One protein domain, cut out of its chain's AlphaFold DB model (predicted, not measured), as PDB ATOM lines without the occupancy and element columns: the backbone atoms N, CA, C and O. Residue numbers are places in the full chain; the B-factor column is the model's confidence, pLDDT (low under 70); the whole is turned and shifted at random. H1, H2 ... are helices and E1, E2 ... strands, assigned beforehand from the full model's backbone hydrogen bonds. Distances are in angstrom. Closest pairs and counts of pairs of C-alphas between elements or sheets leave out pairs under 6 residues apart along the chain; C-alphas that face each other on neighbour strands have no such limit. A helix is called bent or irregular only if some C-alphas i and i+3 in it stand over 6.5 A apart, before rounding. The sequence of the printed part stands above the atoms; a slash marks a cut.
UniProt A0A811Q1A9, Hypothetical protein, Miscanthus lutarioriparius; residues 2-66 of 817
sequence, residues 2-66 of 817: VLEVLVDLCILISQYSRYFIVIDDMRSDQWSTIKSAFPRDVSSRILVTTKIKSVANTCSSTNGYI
ATOM      1  N   VAL A   2     -15.404  40.543  12.949       55.81
ATOM      2  CA  VAL A   2     -15.804  39.523  13.957       55.81
ATOM      3  C   VAL A   2     -15.017  39.612  15.275       55.81
ATOM      4  O   VAL A   2     -15.608  39.468  16.339       55.81
ATOM      5  N   LEU A   3     -13.714  39.907  15.216       56.94
ATOM      6  CA  LEU A   3     -12.871  40.116  16.402       56.94
ATOM      7  C   LEU A   3     -13.199  41.407  17.173       56.94
ATOM      8  O   LEU A   3     -13.139  41.391  18.395       56.94
ATOM      9  N   GLU A   4     -13.583  42.489  16.494       61.84
ATOM     10  CA  GLU A   4     -13.982  43.750  17.148       61.84
ATOM     11  C   GLU A   4     -15.328  43.569  17.856       61.84
ATOM     12  O   GLU A   4     -15.423  43.805  19.054       61.84
ATOM     13  N   VAL A   5     -16.321  42.995  17.160       66.69
ATOM     14  CA  VAL A   5     -17.629  42.653  17.748       66.69
ATOM     15  C   VAL A   5     -17.468  41.720  18.952       66.69
ATOM     16  O   VAL A   5     -18.183  41.875  19.934       66.69
ATOM     17  N   LEU A   6     -16.519  40.774  18.915       68.38
ATOM     18  CA  LEU A   6     -16.174  39.935  20.068       68.38
ATOM     19  C   LEU A   6     -15.617  40.742  21.249       68.38
ATOM     20  O   LEU A   6     -16.009  40.484  22.385       68.38
ATOM     21  N   VAL A   7     -14.704  41.685  20.998       69.81
ATOM     22  CA  VAL A   7     -14.098  42.534  22.034       69.81
ATOM     23  C   VAL A   7     -15.148  43.450  22.660       69.81
ATOM     24  O   VAL A   7     -15.293  43.434  23.881       69.81
ATOM     25  N   ASP A   8     -15.937  44.156  21.851       72.81
ATOM     26  CA  ASP A   8     -17.007  45.046  22.318       72.81
ATOM     27  C   ASP A   8     -18.057  44.277  23.137       72.81
ATOM     28  O   ASP A   8     -18.453  44.705  24.222       72.81
ATOM     29  N   LEU A   9     -18.456  43.094  22.658       74.44
ATOM     30  CA  LEU A   9     -19.387  42.200  23.347       74.44
ATOM     31  C   LEU A   9     -18.824  41.711  24.691       74.44
ATOM     32  O   LEU A   9     -19.546  41.721  25.685       74.44
ATOM     33  N   CYS A  10     -17.544  41.321  24.751       74.12
ATOM     34  CA  CYS A  10     -16.892  40.906  25.998       74.12
ATOM     35  C   CYS A  10     -16.763  42.065  26.997       74.12
ATOM     36  O   CYS A  10     -17.037  41.875  28.182       74.12
ATOM     37  N   ILE A  11     -16.393  43.265  26.531       73.88
ATOM     38  CA  ILE A  11     -16.331  44.478  27.358       73.88
ATOM     39  C   ILE A  11     -17.712  44.759  27.951       73.88
ATOM     40  O   ILE A  11     -17.845  44.859  29.171       73.88
ATOM     41  N   LEU A  12     -18.751  44.803  27.117       72.81
ATOM     42  CA  LEU A  12     -20.115  45.109  27.540       72.81
ATOM     43  C   LEU A  12     -20.656  44.064  28.528       72.81
ATOM     44  O   LEU A  12     -21.206  44.417  29.569       72.81
ATOM     45  N   ILE A  13     -20.433  42.775  28.267       77.75
ATOM     46  CA  ILE A  13     -20.802  41.687  29.185       77.75
ATOM     47  C   ILE A  13     -20.044  41.781  30.519       77.75
ATOM     48  O   ILE A  13     -20.627  41.500  31.564       77.75
ATOM     49  N   SER A  14     -18.776  42.209  30.520       73.75
ATOM     50  CA  SER A  14     -17.994  42.382  31.754       73.75
ATOM     51  C   SER A  14     -18.439  43.571  32.618       73.75
ATOM     52  O   SER A  14     -18.167  43.589  33.818       73.75
ATOM     53  N   GLN A  15     -19.135  44.552  32.030       76.31
ATOM     54  CA  GLN A  15     -19.573  45.779  32.707       76.31
ATOM     55  C   GLN A  15     -20.958  45.671  33.365       76.31
ATOM     56  O   GLN A  15     -21.237  46.422  34.300       76.31
ATOM     57  N   TYR A  16     -21.827  44.757  32.913       73.44
ATOM     58  CA  TYR A  16     -23.224  44.687  33.363       73.44
ATOM     59  C   TYR A  16     -23.594  43.343  33.995       73.44
ATOM     60  O   TYR A  16     -23.630  42.306  33.338       73.44
ATOM     61  N   SER A  17     -24.012  43.382  35.264       70.88
ATOM     62  CA  SER A  17     -24.447  42.207  36.040       70.88
ATOM     63  C   SER A  17     -25.718  41.528  35.500       70.88
ATOM     64  O   SER A  17     -26.033  40.408  35.900       70.88
ATOM     65  N   ARG A  18     -26.481  42.221  34.640       81.56
ATOM     66  CA  ARG A  18     -27.680  41.737  33.940       81.56
ATOM     67  C   ARG A  18     -27.798  42.447  32.593       81.56
ATOM     68  O   ARG A  18     -27.687  43.668  32.544       81.56
ATOM     69  N   TYR A  19     -28.083  41.709  31.526       80.69
ATOM     70  CA  TYR A  19     -28.231  42.255  30.174       80.69
ATOM     71  C   TYR A  19     -29.316  41.528  29.369       80.69
ATOM     72  O   TYR A  19     -29.621  40.353  29.604       80.69
ATOM     73  N   PHE A  20     -29.880  42.239  28.390       86.31
ATOM     74  CA  PHE A  20     -30.675  41.666  27.308       86.31
ATOM     75  C   PHE A  20     -30.014  42.009  25.973       86.31
ATOM     76  O   PHE A  20     -29.830  43.183  25.656       86.31
ATOM     77  N   ILE A  21     -29.633  40.980  25.220       85.62
ATOM     78  CA  ILE A  21     -28.941  41.115  23.934       85.62
ATOM     79  C   ILE A  21     -29.820  40.498  22.848       85.62
ATOM     80  O   ILE A  21     -30.238  39.346  22.978       85.62
ATOM     81  N   VAL A  22     -30.075  41.247  21.775       89.56
ATOM     82  CA  VAL A  22     -30.706  40.733  20.554       89.56
ATOM     83  C   VAL A  22     -29.629  40.566  19.487       89.56
ATOM     84  O   VAL A  22     -28.845  41.484  19.256       89.56
ATOM     85  N   ILE A  23     -29.586  39.399  18.843       88.94
ATOM     86  CA  ILE A  23     -28.698  39.122  17.711       88.94
ATOM     87  C   ILE A  23     -29.548  38.624  16.544       88.94
ATOM     88  O   ILE A  23     -30.202  37.582  16.648       88.94
ATOM     89  N   ASP A  24     -29.561  39.398  15.464       89.44
ATOM     90  CA  ASP A  24     -30.421  39.179  14.300       89.44
ATOM     91  C   ASP A  24     -29.679  38.430  13.171       89.44
ATOM     92  O   ASP A  24     -28.464  38.570  13.031       89.44
ATOM     93  N   ASP A  25     -30.412  37.612  12.409       86.62
ATOM     94  CA  ASP A  25     -29.947  36.740  11.310       86.62
ATOM     95  C   ASP A  25     -28.662  35.928  11.602       86.62
ATOM     96  O   ASP A  25     -27.687  35.918  10.846       86.62
ATOM     97  N   MET A  26     -28.652  35.211  12.730       89.06
ATOM     98  CA  MET A  26     -27.501  34.407  13.146       89.06
ATOM     99  C   MET A  26     -27.233  33.227  12.205       89.06
ATOM    100  O   MET A  26     -28.127  32.420  11.913       89.06
ATOM    101  N   ARG A  27     -25.962  33.049  11.828       83.75
ATOM    102  CA  ARG A  27     -25.469  31.920  11.023       83.75
ATOM    103  C   ARG A  27     -24.586  30.948  11.814       83.75
ATOM    104  O   ARG A  27     -23.987  31.290  12.834       83.75
ATOM    105  N   SER A  28     -24.451  29.726  11.296       79.00
ATOM    106  CA  SER A  28     -23.692  28.630  11.925       79.00
ATOM    107  C   SER A  28     -22.201  28.929  12.122       79.00
ATOM    108  O   SER A  28     -21.612  28.470  13.098       79.00
ATOM    109  N   ASP A  29     -21.595  29.688  11.206       79.75
ATOM    110  CA  ASP A  29     -20.182  30.091  11.228       79.75
ATOM    111  C   ASP A  29     -19.892  31.211  12.243       79.75
ATOM    112  O   ASP A  29     -18.803  31.290  12.813       79.75
ATOM    113  N   GLN A  30     -20.887  32.057  12.505       82.69
ATOM    114  CA  GLN A  30     -20.786  33.173  13.443       82.69
ATOM    115  C   GLN A  30     -20.996  32.703  14.886       82.69
ATOM    116  O   GLN A  30     -20.225  33.065  15.777       82.69
ATOM    117  N   TRP A  31     -22.008  31.859  15.124       83.44
ATOM    118  CA  TRP A  31     -22.376  31.433  16.476       83.44
ATOM    119  C   TRP A  31     -21.254  30.682  17.201       83.44
ATOM    120  O   TRP A  31     -20.992  30.945  18.374       83.44
ATOM    121  N   SER A  32     -20.553  29.782  16.504       78.69
ATOM    122  CA  SER A  32     -19.399  29.052  17.051       78.69
ATOM    123  C   SER A  32     -18.287  29.981  17.551       78.69
ATOM    124  O   SER A  32     -17.611  29.649  18.522       78.69
ATOM    125  N   THR A  33     -18.142  31.148  16.918       80.69
ATOM    126  CA  THR A  33     -17.117  32.149  17.224       80.69
ATOM    127  C   THR A  33     -17.505  33.027  18.418       80.69
ATOM    128  O   THR A  33     -16.652  33.316  19.252       80.69
ATOM    129  N   ILE A  34     -18.781  33.423  18.546       81.25
ATOM    130  CA  ILE A  34     -19.229  34.328  19.626       81.25
ATOM    131  C   ILE A  34     -19.709  33.623  20.903       81.25
ATOM    132  O   ILE A  34     -19.771  34.249  21.958       81.25
ATOM    133  N   LYS A  35     -20.037  32.324  20.848       79.19
ATOM    134  CA  LYS A  35     -20.631  31.576  21.977       79.19
ATOM    135  C   LYS A  35     -19.794  31.605  23.265       79.19
ATOM    136  O   LYS A  35     -20.357  31.487  24.350       79.19
ATOM    137  N   SER A  36     -18.475  31.748  23.157       78.94
ATOM    138  CA  SER A  36     -17.538  31.820  24.287       78.94
ATOM    139  C   SER A  36     -17.598  33.132  25.078       78.94
ATOM    140  O   SER A  36     -17.203  33.131  26.240       78.94
ATOM    141  N   ALA A  37     -18.107  34.222  24.492       78.62
ATOM    142  CA  ALA A  37     -18.207  35.528  25.150       78.62
ATOM    143  C   ALA A  37     -19.306  35.584  26.228       78.62
ATOM    144  O   ALA A  37     -19.274  36.447  27.103       78.62
ATOM    145  N   PHE A  38     -20.289  34.678  26.178       77.94
ATOM    146  CA  PHE A  38     -21.448  34.702  27.069       77.94
ATOM    147  C   PHE A  38     -21.212  33.858  28.339       77.94
ATOM    148  O   PHE A  38     -21.125  32.626  28.242       77.94
ATOM    149  N   PRO A  39     -21.155  34.458  29.546       71.25
ATOM    150  CA  PRO A  39     -21.133  33.709  30.797       71.25
ATOM    151  C   PRO A  39     -22.435  32.922  30.990       71.25
ATOM    152  O   PRO A  39     -23.490  33.256  30.452       71.25
ATOM    153  N   ARG A  40     -22.359  31.851  31.785       66.38
ATOM    154  CA  ARG A  40     -23.450  30.873  31.968       66.38
ATOM    155  C   ARG A  40     -24.494  31.287  33.014       66.38
ATOM    156  O   ARG A  40     -25.219  30.425  33.506       66.38
ATOM    157  N   ASP A  41     -24.520  32.560  33.398       65.69
ATOM    158  CA  ASP A  41     -25.337  33.043  34.510       65.69
ATOM    159  C   ASP A  41     -26.815  33.212  34.109       65.69
ATOM    160  O   ASP A  41     -27.147  33.529  32.965       65.69
ATOM    161  N   VAL A  42     -27.717  32.969  35.056       62.88
ATOM    162  CA  VAL A  42     -29.166  32.803  34.834       62.88
ATOM    163  C   VAL A  42     -29.968  34.107  34.940       62.88
ATOM    164  O   VAL A  42     -31.183  34.108  34.736       62.88
ATOM    165  N   SER A  43     -29.308  35.229  35.243       75.31
ATOM    166  CA  SER A  43     -29.924  36.551  35.448       75.31
ATOM    167  C   SER A  43     -30.153  37.365  34.158       75.31
ATOM    168  O   SER A  43     -30.973  38.299  34.162       75.31
ATOM    169  N   SER A  44     -29.442  37.006  33.082       79.75
ATOM    170  CA  SER A  44     -29.406  37.663  31.765       79.75
ATOM    171  C   SER A  44     -30.155  36.866  30.691       79.75
ATOM    172  O   SER A  44     -30.474  35.690  30.870       79.75
ATOM    173  N   ARG A  45     -30.457  37.500  29.550       84.38
ATOM    174  CA  ARG A  45     -31.160  36.860  28.423       84.38
ATOM    175  C   ARG A  45     -30.552  37.243  27.076       84.38
ATOM    176  O   ARG A  45     -30.126  38.376  26.874       84.38
ATOM    177  N   ILE A  46     -30.568  36.299  26.139       85.50
ATOM    178  CA  ILE A  46     -30.139  36.501  24.752       85.50
ATOM    179  C   ILE A  46     -31.285  36.046  23.848       85.50
ATOM    180  O   ILE A  46     -31.759  34.917  23.980       85.50
ATOM    181  N   LEU A  47     -31.733  36.920  22.952       90.38
ATOM    182  CA  LEU A  47     -32.640  36.588  21.860       90.38
ATOM    183  C   LEU A  47     -31.813  36.446  20.583       90.38
ATOM    184  O   LEU A  47     -31.124  37.381  20.186       90.38
ATOM    185  N   VAL A  48     -31.892  35.284  19.940       90.50
ATOM    186  CA  VAL A  48     -31.247  35.033  18.648       90.50
ATOM    187  C   VAL A  48     -32.329  34.764  17.612       90.50
ATOM    188  O   VAL A  48     -33.126  33.842  17.795       90.50
ATOM    189  N   THR A  49     -32.351  35.542  16.530       93.12
ATOM    190  CA  THR A  49     -33.153  35.224  15.341       93.12
ATOM    191  C   THR A  49     -32.285  34.461  14.338       93.12
ATOM    192  O   THR A  49     -31.063  34.614  14.300       93.12
ATOM    193  N   THR A  50     -32.899  33.574  13.558       90.44
ATOM    194  CA  THR A  50     -32.250  32.866  12.448       90.44
ATOM    195  C   THR A  50     -33.308  32.137  11.627       90.44
ATOM    196  O   THR A  50     -34.276  31.609  12.183       90.44
ATOM    197  N   LYS A  51     -33.107  32.042  10.309       87.25
ATOM    198  CA  LYS A  51     -33.891  31.144   9.443       87.25
ATOM    199  C   LYS A  51     -33.436  29.680   9.512       87.25
ATOM    200  O   LYS A  51     -34.099  28.812   8.947       87.25
ATOM    201  N   ILE A  52     -32.325  29.387  10.196       88.12
ATOM    202  CA  ILE A  52     -31.683  28.068  10.202       88.12
ATOM    203  C   ILE A  52     -31.997  27.315  11.507       88.12
ATOM    204  O   ILE A  52     -31.574  27.687  12.603       88.12
ATOM    205  N   LYS A  53     -32.722  26.201  11.396       86.75
ATOM    206  CA  LYS A  53     -33.168  25.369  12.525       86.75
ATOM    207  C   LYS A  53     -31.990  24.777  13.316       86.75
ATOM    208  O   LYS A  53     -32.041  24.766  14.547       86.75
ATOM    209  N   SER A  54     -30.919  24.329  12.661       87.62
ATOM    210  CA  SER A  54     -29.702  23.837  13.325       87.62
ATOM    211  C   SER A  54     -28.982  24.923  14.129       87.62
ATOM    212  O   SER A  54     -28.513  24.640  15.236       87.62
ATOM    213  N   VAL A  55     -28.976  26.174  13.654       89.50
ATOM    214  CA  VAL A  55     -28.470  27.328  14.415       89.50
ATOM    215  C   VAL A  55     -29.324  27.545  15.657       89.50
ATOM    216  O   VAL A  55     -28.784  27.517  16.759       89.50
ATOM    217  N   ALA A  56     -30.652  27.643  15.521       88.25
ATOM    218  CA  ALA A  56     -31.554  27.823  16.662       88.25
ATOM    219  C   ALA A  56     -31.371  26.733  17.743       88.25
ATOM    220  O   ALA A  56     -31.291  27.041  18.935       88.25
ATOM    221  N   ASN A  57     -31.208  25.470  17.331       85.25
ATOM    222  CA  ASN A  57     -30.895  24.352  18.232       85.25
ATOM    223  C   ASN A  57     -29.525  24.485  18.926       85.25
ATOM    224  O   ASN A  57     -29.373  24.039  20.060       85.25
ATOM    225  N   THR A  58     -28.527  25.083  18.267       85.06
ATOM    226  CA  THR A  58     -27.157  25.245  18.794       85.06
ATOM    227  C   THR A  58     -27.009  26.498  19.674       85.06
ATOM    228  O   THR A  58     -26.119  26.555  20.540       85.06
ATOM    229  N   CYS A  59     -27.875  27.493  19.455       83.94
ATOM    230  CA  CYS A  59     -28.024  28.712  20.253       83.94
ATOM    231  C   CYS A  59     -28.804  28.477  21.550       83.94
ATOM    232  O   CYS A  59     -28.453  29.051  22.580       83.94
ATOM    233  N   SER A  60     -29.828  27.617  21.528       80.88
ATOM    234  CA  SER A  60     -30.610  27.301  22.726       80.88
ATOM    235  C   SER A  60     -29.746  26.651  23.811       80.88
ATOM    236  O   SER A  60     -29.121  25.612  23.598       80.88
ATOM    237  N   SER A  61     -29.742  27.246  25.005       72.75
ATOM    238  CA  SER A  61     -29.181  26.629  26.210       72.75
ATOM    239  C   SER A  61     -30.129  25.558  26.773       72.75
ATOM    240  O   SER A  61     -31.244  25.378  26.280       72.75
ATOM    241  N   THR A  62     -29.710  24.863  27.837       65.19
ATOM    242  CA  THR A  62     -30.525  23.851  28.543       65.19
ATOM    243  C   THR A  62     -31.863  24.399  29.055       65.19
ATOM    244  O   THR A  62     -32.837  23.655  29.101       65.19
ATOM    245  N   ASN A  63     -31.919  25.698  29.370       66.19
ATOM    246  CA  ASN A  63     -33.127  26.411  29.804       66.19
ATOM    247  C   ASN A  63     -33.629  27.394  28.719       66.19
ATOM    248  O   ASN A  63     -34.397  28.309  29.011       66.19
ATOM    249  N   GLY A  64     -33.139  27.260  27.482       72.19
ATOM    250  CA  GLY A  64     -33.508  28.103  26.347       72.19
ATOM    251  C   GLY A  64     -34.836  27.690  25.712       72.19
ATOM    252  O   GLY A  64     -35.284  26.553  25.846       72.19
ATOM    253  N   TYR A  65     -35.462  28.622  24.992       80.31
ATOM    254  CA  TYR A  65     -36.739  28.406  24.311       80.31
ATOM    255  C   TYR A  65     -36.640  28.797  22.834       80.31
ATOM    256  O   TYR A  65     -36.296  29.933  22.508       80.31
ATOM    257  N   ILE A  66     -36.979  27.867  21.937       83.12
ATOM    258  CA  ILE A  66     -36.969  28.091  20.486       83.12
ATOM    259  C   ILE A  66     -38.384  28.448  20.020       83.12
ATOM    260  O   ILE A  66     -39.225  27.575  19.783       83.12
TER     261      ILE A  66
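Overview. This is residues 2 to 66 of the 817 residues of the protein "Hypothetical protein" of Miscanthus lutarioriparius (UniProt A0A811Q1A9). Look first for two short parallel strands side by side, E1 and E2, with three helices in a curved row along one side of them: H1 at one end, H2 in the middle and H3 at the other end. H2 joins the two strands along the chain, and residues 60 to 66 form a tail after H3. The 65 residues printed hold three named helices and two named strands, in the order H1, E1, H2, E2, H3; the class is mixed, helices and strands. The whole is compact and rounded, with a radius of gyration of the C-alphas of 11.6 A and spans of 32 by 26 by 16 A.

Along the chain. Find C-alpha 2 at (-15.804, 39.523, 13.957); from there H1 runs 20.1 A through residues 2 to 15. E1 is residues 20 to 23, 10.1 A. H2, residues 28 to 37, is 15.9 A long and irregular: C-alphas 33 and 36 are 7.1 A apart. E2 is residues 45 to 48, 9.9 A. H3, residues 53 to 59, also 9.9 A, ends at C-alpha 59, (-28.024, 28.712, 20.253).

Arrangement. E1 and E2 are parallel at 13 degrees, with N 23 and O 47 2.9 A apart, within hydrogen-bond range. E1, H2 and E2 form a strand-helix-strand unit, two parallel neighbour strands with a helix between them along the chain, and its crossover is right-handed. H1 touches H2, closest at the C-alphas of Cys 10 and Ala 37, 5.6 A; they run the same way at a shallow tilt of 33 degrees, only just short of steep. H2 touches H3, closest at the C-alphas of Ser 28 and Val 55, 5.5 A, the same way at a shallow tilt of 12 degrees. H1 and H3 are apart. In H1 and H3 every O i to N i+4 pair is within hydrogen-bond range; in H2 2 of 6 are, beside 3 of 7 O i to N i+3 pairs.

Size, cuts and confidence. The C-alphas of Gln 15 and Lys 53, 31.8 A, are the two farthest apart. The printed part has no cut and no long link. Mean pLDDT of the printed part is 78.8; look for values under 70 at residues 2 to 7, 40 to 42 and 62 to 63.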